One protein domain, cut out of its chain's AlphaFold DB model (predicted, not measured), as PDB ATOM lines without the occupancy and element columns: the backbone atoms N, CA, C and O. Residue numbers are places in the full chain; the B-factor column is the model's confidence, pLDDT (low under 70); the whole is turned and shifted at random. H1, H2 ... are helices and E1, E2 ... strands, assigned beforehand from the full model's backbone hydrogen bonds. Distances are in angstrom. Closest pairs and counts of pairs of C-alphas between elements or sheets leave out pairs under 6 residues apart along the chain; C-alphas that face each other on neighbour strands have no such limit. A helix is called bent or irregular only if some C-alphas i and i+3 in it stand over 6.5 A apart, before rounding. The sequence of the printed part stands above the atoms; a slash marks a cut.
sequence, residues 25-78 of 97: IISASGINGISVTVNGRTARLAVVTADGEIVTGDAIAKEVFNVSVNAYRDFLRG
ATOM      1  N   ILE A  25      25.088 -36.052 -14.831       92.25
ATOM      2  CA  ILE A  25      24.326 -37.069 -14.109       92.25
ATOM      3  C   ILE A  25      24.024 -36.514 -12.724       92.25
ATOM      4  O   ILE A  25      24.940 -36.204 -11.961       92.25
ATOM      5  N   ILE A  26      22.734 -36.397 -12.416       92.38
ATOM      6  CA  ILE A  26      22.225 -36.056 -11.089       92.38
ATOM      7  C   ILE A  26      21.574 -37.317 -10.537       92.38
ATOM      8  O   ILE A  26      20.722 -37.916 -11.191       92.38
ATOM      9  N   SER A  27      21.979 -37.729  -9.345       89.75
ATOM     10  CA  SER A  27      21.427 -38.892  -8.657       89.75
ATOM     11  C   SER A  27      20.967 -38.488  -7.266       89.75
ATOM     12  O   SER A  27      21.534 -37.587  -6.655       89.75
ATOM     13  N   ALA A  28      19.932 -39.153  -6.760       89.25
ATOM     14  CA  ALA A  28      19.403 -38.908  -5.428       89.25
ATOM     15  C   ALA A  28      19.219 -40.230  -4.680       89.25
ATOM     16  O   ALA A  28      18.787 -41.225  -5.258       89.25
ATOM     17  N   SER A  29      19.530 -40.244  -3.387       88.94
ATOM     18  CA  SER A  29      19.246 -41.377  -2.503       88.94
ATOM     19  C   SER A  29      18.816 -40.893  -1.124       88.94
ATOM     20  O   SER A  29      19.275 -39.853  -0.657       88.94
ATOM     21  N   GLY A  30      17.976 -41.675  -0.442       81.38
ATOM     22  CA  GLY A  30      17.504 -41.349   0.910       81.38
ATOM     23  C   GLY A  30      18.617 -41.183   1.949       81.38
ATOM     24  O   GLY A  30      18.434 -40.467   2.925       81.38
ATOM     25  N   ILE A  31      19.767 -41.830   1.731       85.00
ATOM     26  CA  ILE A  31      20.899 -41.832   2.667       85.00
ATOM     27  C   ILE A  31      21.899 -40.728   2.318       85.00
ATOM     28  O   ILE A  31      22.320 -39.981   3.196       85.00
ATOM     29  N   ASN A  32      22.268 -40.609   1.038       84.75
ATOM     30  CA  ASN A  32      23.348 -39.716   0.609       84.75
ATOM     31  C   ASN A  32      22.852 -38.364   0.070       84.75
ATOM     32  O   ASN A  32      23.669 -37.522  -0.295       84.75
ATOM     33  N   GLY A  33      21.537 -38.143  -0.016       90.62
ATOM     34  CA  GLY A  33      20.968 -36.947  -0.637       90.62
ATOM     35  C   GLY A  33      21.239 -36.904  -2.141       90.62
ATOM     36  O   GLY A  33      21.189 -37.943  -2.807       90.62
ATOM     37  N   ILE A  34      21.510 -35.706  -2.672       93.19
ATOM     38  CA  ILE A  34      21.820 -35.478  -4.091       93.19
ATOM     39  C   ILE A  34      23.328 -35.548  -4.339       93.19
ATOM     40  O   ILE A  34      24.110 -34.873  -3.670       93.19
ATOM     41  N   SER A  35      23.722 -36.293  -5.368       92.50
ATOM     42  CA  SER A  35      25.065 -36.290  -5.940       92.50
ATOM     43  C   SER A  35      25.022 -35.863  -7.406       92.50
ATOM     44  O   SER A  35      24.067 -36.142  -8.133       92.50
ATOM     45  N   VAL A  36      26.065 -35.154  -7.844       93.81
ATOM     46  CA  VAL A  36      26.172 -34.656  -9.216       93.81
ATOM     47  C   VAL A  36      27.537 -35.004  -9.779       93.81
ATOM     48  O   VAL A  36      28.566 -34.796  -9.131       93.81
ATOM     49  N   THR A  37      27.548 -35.497 -11.011       94.94
ATOM     50  CA  THR A  37      28.770 -35.651 -11.794       94.94
ATOM     51  C   THR A  37      28.627 -34.975 -13.149       94.94
ATOM     52  O   THR A  37      27.557 -34.976 -13.755       94.94
ATOM     53  N   VAL A  38      29.722 -34.380 -13.618       95.62
ATOM     54  CA  VAL A  38      29.844 -33.779 -14.946       95.62
ATOM     55  C   VAL A  38      31.047 -34.406 -15.631       95.62
ATOM     56  O   VAL A  38      32.172 -34.309 -15.142       95.62
ATOM     57  N   ASN A  39      30.812 -35.086 -16.750       94.75
ATOM     58  CA  ASN A  39      31.824 -35.817 -17.514       94.75
ATOM     59  C   ASN A  39      32.653 -36.770 -16.629       94.75
ATOM     60  O   ASN A  39      33.878 -36.822 -16.723       94.75
ATOM     61  N   GLY A  40      31.977 -37.483 -15.722       93.12
ATOM     62  CA  GLY A  40      32.593 -38.449 -14.806       93.12
ATOM     63  C   GLY A  40      33.337 -37.840 -13.612       93.12
ATOM     64  O   GLY A  40      33.929 -38.580 -12.832       93.12
ATOM     65  N   ARG A  41      33.317 -36.513 -13.438       95.50
ATOM     66  CA  ARG A  41      33.931 -35.829 -12.291       95.50
ATOM     67  C   ARG A  41      32.866 -35.309 -11.340       95.50
ATOM     68  O   ARG A  41      31.837 -34.816 -11.792       95.50
ATOM     69  N   THR A  42      33.130 -35.383 -10.038       94.00
ATOM     70  CA  THR A  42      32.251 -34.803  -9.016       94.00
ATOM     71  C   THR A  42      32.037 -33.318  -9.279       94.00
ATOM     72  O   THR A  42      32.991 -32.577  -9.519       94.00
ATOM     73  N   ALA A  43      30.781 -32.894  -9.215       94.44
ATOM     74  CA  ALA A  43      30.367 -31.515  -9.401       94.44
ATOM     75  C   ALA A  43      29.430 -31.076  -8.269       94.44
ATOM     76  O   ALA A  43      29.018 -31.877  -7.429       94.44
ATOM     77  N   ARG A  44      29.103 -29.785  -8.248       93.88
ATOM     78  CA  ARG A  44      28.197 -29.170  -7.273       93.88
ATOM     79  C   ARG A  44      27.077 -28.432  -7.993       93.88
ATOM     80  O   ARG A  44      27.274 -27.944  -9.102       93.88
ATOM     81  N   LEU A  45      25.920 -28.350  -7.341       93.94
ATOM     82  CA  LEU A  45      24.813 -27.515  -7.795       93.94
ATOM     83  C   LEU A  45      25.085 -26.042  -7.477       93.94
ATOM     84  O   LEU A  45      25.751 -25.712  -6.494       93.94
ATOM     85  N   ALA A  46      24.523 -25.176  -8.309       94.94
ATOM     86  CA  ALA A  46      24.516 -23.736  -8.129       94.94
ATOM     87  C   ALA A  46      23.151 -23.185  -8.545       94.94
ATOM     88  O   ALA A  46      22.485 -23.758  -9.410       94.94
ATOM     89  N   VAL A  47      22.752 -22.076  -7.932       94.12
ATOM     90  CA  VAL A  47      21.577 -21.298  -8.331       94.12
ATOM     91  C   VAL A  47      22.077 -20.044  -9.026       94.12
ATOM     92  O   VAL A  47      22.965 -19.372  -8.513       94.12
ATOM     93  N   VAL A  48      21.507 -19.734 -10.186       95.81
ATOM     94  CA  VAL A  48      21.750 -18.464 -10.875       95.81
ATOM     95  C   VAL A  48      20.550 -17.563 -10.603       95.81
ATOM     96  O   VAL A  48      19.418 -17.956 -10.890       95.81
ATOM     97  N   THR A  49      20.773 -16.400  -9.995       95.25
ATOM     98  CA  THR A  49      19.711 -15.423  -9.716       95.25
ATOM     99  C   THR A  49      19.298 -14.696 -10.995       95.25
ATOM    100  O   THR A  49      19.994 -14.748 -12.010       95.25
ATOM    101  N   ALA A  50      18.158 -13.999 -10.959       94.88
ATOM    102  CA  ALA A  50      17.666 -13.230 -12.104       94.88
ATOM    103  C   ALA A  50      18.670 -12.164 -12.585       94.88
ATOM    104  O   ALA A  50      18.752 -11.898 -13.781       94.88
ATOM    105  N   ASP A  51      19.474 -11.625 -11.667       95.56
ATOM    106  CA  ASP A  51      20.503 -10.618 -11.947       95.56
ATOM    107  C   ASP A  51      21.847 -11.236 -12.385       95.56
ATOM    108  O   ASP A  51      22.820 -10.524 -12.631       95.56
ATOM    109  N   GLY A  52      21.915 -12.567 -12.495       94.75
ATOM    110  CA  GLY A  52      23.094 -13.303 -12.950       94.75
ATOM    111  C   GLY A  52      24.099 -13.662 -11.852       94.75
ATOM    112  O   GLY A  52      25.176 -14.171 -12.164       94.75
ATOM    113  N   GLU A  53      23.776 -13.443 -10.575       96.19
ATOM    114  CA  GLU A  53      24.619 -13.896  -9.465       96.19
ATOM    115  C   GLU A  53      24.580 -15.425  -9.359       96.19
ATOM    116  O   GLU A  53      23.515 -16.037  -9.416       96.19
ATOM    117  N   ILE A  54      25.743 -16.051  -9.178       96.31
ATOM    118  CA  ILE A  54      25.847 -17.499  -8.993       96.31
ATOM    119  C   ILE A  54      26.028 -17.799  -7.505       96.31
ATOM    120  O   ILE A  54      27.117 -17.646  -6.950       96.31
ATOM    121  N   VAL A  55      24.973 -18.301  -6.872       93.56
ATOM    122  CA  VAL A  55      25.014 -18.808  -5.501       93.56
ATOM    123  C   VAL A  55      25.472 -20.262  -5.539       93.56
ATOM    124  O   VAL A  55      24.868 -21.103  -6.208       93.56
ATOM    125  N   THR A  56      26.548 -20.576  -4.817       92.44
ATOM    126  CA  THR A  56      27.128 -21.928  -4.751       92.44
ATOM    127  C   THR A  56      27.256 -22.398  -3.305       92.44
ATOM    128  O   THR A  56      27.415 -21.588  -2.394       92.44
ATOM    129  N   GLY A  57      27.202 -23.713  -3.082       87.88
ATOM    130  CA  GLY A  57      27.466 -24.299  -1.769       87.88
ATOM    131  C   GLY A  57      26.796 -25.653  -1.568       87.88
ATOM    132  O   GLY A  57      25.789 -25.966  -2.201       87.88
ATOM    133  N   ASP A  58      27.333 -26.446  -0.639       86.44
ATOM    134  CA  ASP A  58      26.816 -27.790  -0.341       86.44
ATOM    135  C   ASP A  58      25.380 -27.747   0.228       86.44
ATOM    136  O   ASP A  58      24.604 -28.690   0.067       86.44
ATOM    137  N   ALA A  59      24.983 -26.614   0.821       91.25
ATOM    138  CA  ALA A  59      23.622 -26.376   1.298       91.25
ATOM    139  C   ALA A  59      22.569 -26.431   0.174       91.25
ATOM    140  O   ALA A  59      21.445 -26.856   0.427       91.25
ATOM    141  N   ILE A  60      22.933 -26.076  -1.064       94.06
ATOM    142  CA  ILE A  60      22.008 -26.080  -2.208       94.06
ATOM    143  C   ILE A  60      21.551 -27.506  -2.518       94.06
ATOM    144  O   ILE A  60      20.362 -27.748  -2.696       94.06
ATOM    145  N   ALA A  61      22.472 -28.472  -2.535       92.50
ATOM    146  CA  ALA A  61      22.128 -29.869  -2.800       92.50
ATOM    147  C   ALA A  61      21.185 -30.440  -1.731       92.50
ATOM    148  O   ALA A  61      20.246 -31.167  -2.056       92.50
ATOM    149  N   LYS A  62      21.397 -30.065  -0.465       92.50
ATOM    150  CA  LYS A  62      20.505 -30.442   0.635       92.50
ATOM    151  C   LYS A  62      19.118 -29.818   0.480       92.50
ATOM    152  O   LYS A  62      18.125 -30.515   0.663       92.50
ATOM    153  N   GLU A  63      19.049 -28.540   0.121       94.69
ATOM    154  CA  GLU A  63      17.779 -27.837  -0.067       94.69
ATOM    155  C   GLU A  63      16.967 -28.433  -1.223       94.69
ATOM    156  O   GLU A  63      15.804 -28.789  -1.041       94.69
ATOM    157  N   VAL A  64      17.595 -28.663  -2.380       93.94
ATOM    158  CA  VAL A  64      16.938 -29.294  -3.540       93.94
ATOM    159  C   VAL A  64      16.429 -30.696  -3.191       93.94
ATOM    160  O   VAL A  64      15.322 -31.071  -3.585       93.94
ATOM    161  N   PHE A  65      17.193 -31.469  -2.410       93.62
ATOM    162  CA  PHE A  65      16.751 -32.780  -1.940       93.62
ATOM    163  C   PHE A  65      15.528 -32.674  -1.019       93.62
ATOM    164  O   PHE A  65      14.541 -33.379  -1.230       93.62
ATOM    165  N   ASN A  66      15.555 -31.763  -0.044       93.81
ATOM    166  CA  ASN A  66      14.446 -31.545   0.886       93.81
ATOM    167  C   ASN A  66      13.165 -31.125   0.157       93.81
ATOM    168  O   ASN A  66      12.101 -31.675   0.434       93.81
ATOM    169  N   VAL A  67      13.266 -30.197  -0.799       93.69
ATOM    170  CA  VAL A  67      12.135 -29.770  -1.638       93.69
ATOM    171  C   VAL A  67      11.572 -30.952  -2.428       93.69
ATOM    172  O   VAL A  67      10.360 -31.151  -2.439       93.69
ATOM    173  N   SER A  68      12.436 -31.786  -3.016       91.00
ATOM    174  CA  SER A  68      12.018 -32.980  -3.767       91.00
ATOM    175  C   SER A  68      11.276 -33.989  -2.880       91.00
ATOM    176  O   SER A  68      10.226 -34.508  -3.258       91.00
ATOM    177  N   VAL A  69      11.783 -34.239  -1.669       92.06
ATOM    178  CA  VAL A  69      11.139 -35.127  -0.688       92.06
ATOM    179  C   VAL A  69       9.806 -34.550  -0.212       92.06
ATOM    180  O   VAL A  69       8.833 -35.294  -0.094       92.06
ATOM    181  N   ASN A  70       9.730 -33.243   0.044       90.44
ATOM    182  CA  ASN A  70       8.489 -32.585   0.449       90.44
ATOM    183  C   ASN A  70       7.432 -32.661  -0.654       90.44
ATOM    184  O   ASN A  70       6.316 -33.082  -0.372       90.44
ATOM    185  N   ALA A  71       7.800 -32.388  -1.909       87.88
ATOM    186  CA  ALA A  71       6.898 -32.531  -3.050       87.88
ATOM    187  C   ALA A  71       6.341 -33.960  -3.163       87.88
ATOM    188  O   ALA A  71       5.135 -34.148  -3.329       87.88
ATOM    189  N   TYR A  72       7.192 -34.978  -2.991       87.31
ATOM    190  CA  TYR A  72       6.748 -36.374  -2.976       87.31
ATOM    191  C   TYR A  72       5.813 -36.682  -1.797       87.31
ATOM    192  O   TYR A  72       4.788 -37.340  -1.964       87.31
ATOM    193  N   ARG A  73       6.113 -36.177  -0.596       88.12
ATOM    194  CA  ARG A  73       5.243 -36.345   0.582       88.12
ATOM    195  C   ARG A  73       3.892 -35.673   0.400       88.12
ATOM    196  O   ARG A  73       2.883 -36.239   0.809       88.12
ATOM    197  N   ASP A  74       3.867 -34.485  -0.183       85.56
ATOM    198  CA  ASP A  74       2.631 -33.745  -0.410       85.56
ATOM    199  C   ASP A  74       1.784 -34.428  -1.481       85.56
ATOM    200  O   ASP A  74       0.573 -34.553  -1.299       85.56
ATOM    201  N   PHE A  75       2.407 -34.987  -2.524       84.38
ATOM    202  CA  PHE A  75       1.737 -35.898  -3.454       84.38
ATOM    203  C   PHE A  75       1.094 -37.085  -2.717       84.38
ATOM    204  O   PHE A  75      -0.108 -37.310  -2.856       84.38
ATOM    205  N   LEU A  76       1.840 -37.786  -1.854       85.56
ATOM    206  CA  LEU A  76       1.313 -38.920  -1.078       85.56
ATOM    207  C   LEU A  76       0.195 -38.534  -0.094       85.56
ATOM    208  O   LEU A  76      -0.671 -39.351   0.204       85.56
ATOM    209  N   ARG A  77       0.195 -37.299   0.417       85.62
ATOM    210  CA  ARG A  77      -0.863 -36.762   1.291       85.62
ATOM    211  C   ARG A  77      -2.097 -36.277   0.526       85.62
ATOM    212  O   ARG A  77      -3.051 -35.840   1.163       85.62
ATOM    213  N   GLY A  78      -2.073 -36.294  -0.806       80.88
ATOM    214  CA  GLY A  78      -3.123 -35.699  -1.635       80.88
ATOM    215  C   GLY A  78      -3.146 -34.165  -1.600       80.88
ATOM    216  O   GLY A  78      -4.138 -33.561  -1.990       80.88
TER     217      GLY A  78
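What this domain is: This is residues 25 to 78 of the 97 residues of an uncharacterized protein of Ramlibacter sp. Leaf400 (UniProt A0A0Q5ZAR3). One long helix, H1, slants with its first part, residues 58 to 69, over one face of a small sheet of three short strands, E1, E2 and E3, while a second small hairpin, E4 and E5, lies near the helix's beginning and points away from that sheet. The far part of H1, from residue 70 on, sticks out beyond the rest together with residues 77 and 78, and E3 leads past the helix's beginning into E4. The printed part has 54 residues, with five named strands followed by one named helix, in the order E1 E2 E3 E4 E5 H1; the sheets have the orders E1 - E2 - E3 and E4 - E5, both antiparallel, and the class is mixed, helices and strands. The whole is loose, with a radius of gyration of the C-alphas of 13.1 A, and flat, spanning 36 by 30 by 16 A.

Where its parts are: Find C-alpha 25 at (24.326, -37.069, -14.109); there E1 begins, and it runs through residues 25 to 29 for 13.4 A from first to last C-alpha. Three residues on, look for E2, residues 33 to 38, which at 17.1 A is the longest strand. Past Asn 39 and Gly 40 you reach E3, residues 41 to 43, and after Arg 44 and Leu 45 comes E4, residues 46 to 48. Read on through residues 49 to 53 to E5, residues 54 to 56. After Gly 57, look for C-alpha 58 at (26.816, -27.790, -0.341), where H1, residues 58 to 76, begins; it runs 27.8 A to C-alpha 76 at (1.313, -38.920, -1.078) and is not bent.

How they stand to each other: Begin at E1 and E2, an antiparallel hairpin with 165 degrees between its directions; compare N 25 with O 37, 2.9 A apart, and N 35 with O 27, 2.8 A apart, both within hydrogen-bond range. E2 and E3 form the next hairpin, at 126 degrees, with N 38 and O 41 at 2.8 A. E1, E2 and E3 are a meander, each strand the antiparallel neighbour of the one before; E1 and E3 are the edge strands of this sheet and are apart. E3 runs on into E4 across a break of 2 residues, at 53 degrees. E4 and E5 are a third hairpin, antiparallel at 160 degrees, where you find N 55 and O 47 at 2.8 A. E4 and E5 are both apart from E1 and from E2. H1 is on the sheet E1 E2 E3 at a height over the sheet of 8.9 A, two layers, with a helix on one face of a sheet. H1 lies over E2, but only just, with 3 of its C-alphas falling on that strand, and runs slantwise to the strands, at 56 degrees to E2 on the local plane. The closest C-alphas of E2 and H1 are those of Ile 34 and Ala 61, 5.8 A apart; those of E4 and H1 are Ala 46 and Ile 60, 6.8 A apart. In the backbone of H1, 14 of 15 O i to N i+4 pairs are within hydrogen-bond range.

The domain as a whole: Look for the two C-alphas farthest apart at Arg 41 and Gly 78, 38.6 A from each other. Residues 70 to 78, of which 70 to 76 belong to H1, stand free; without them the body has 45 residues and spans 34 by 26 by 13 A. The printed part has no cut, and each of its five links is tight. In the B-factor column the mean pLDDT of the printed part is 91.5, and no printed residue is under 70.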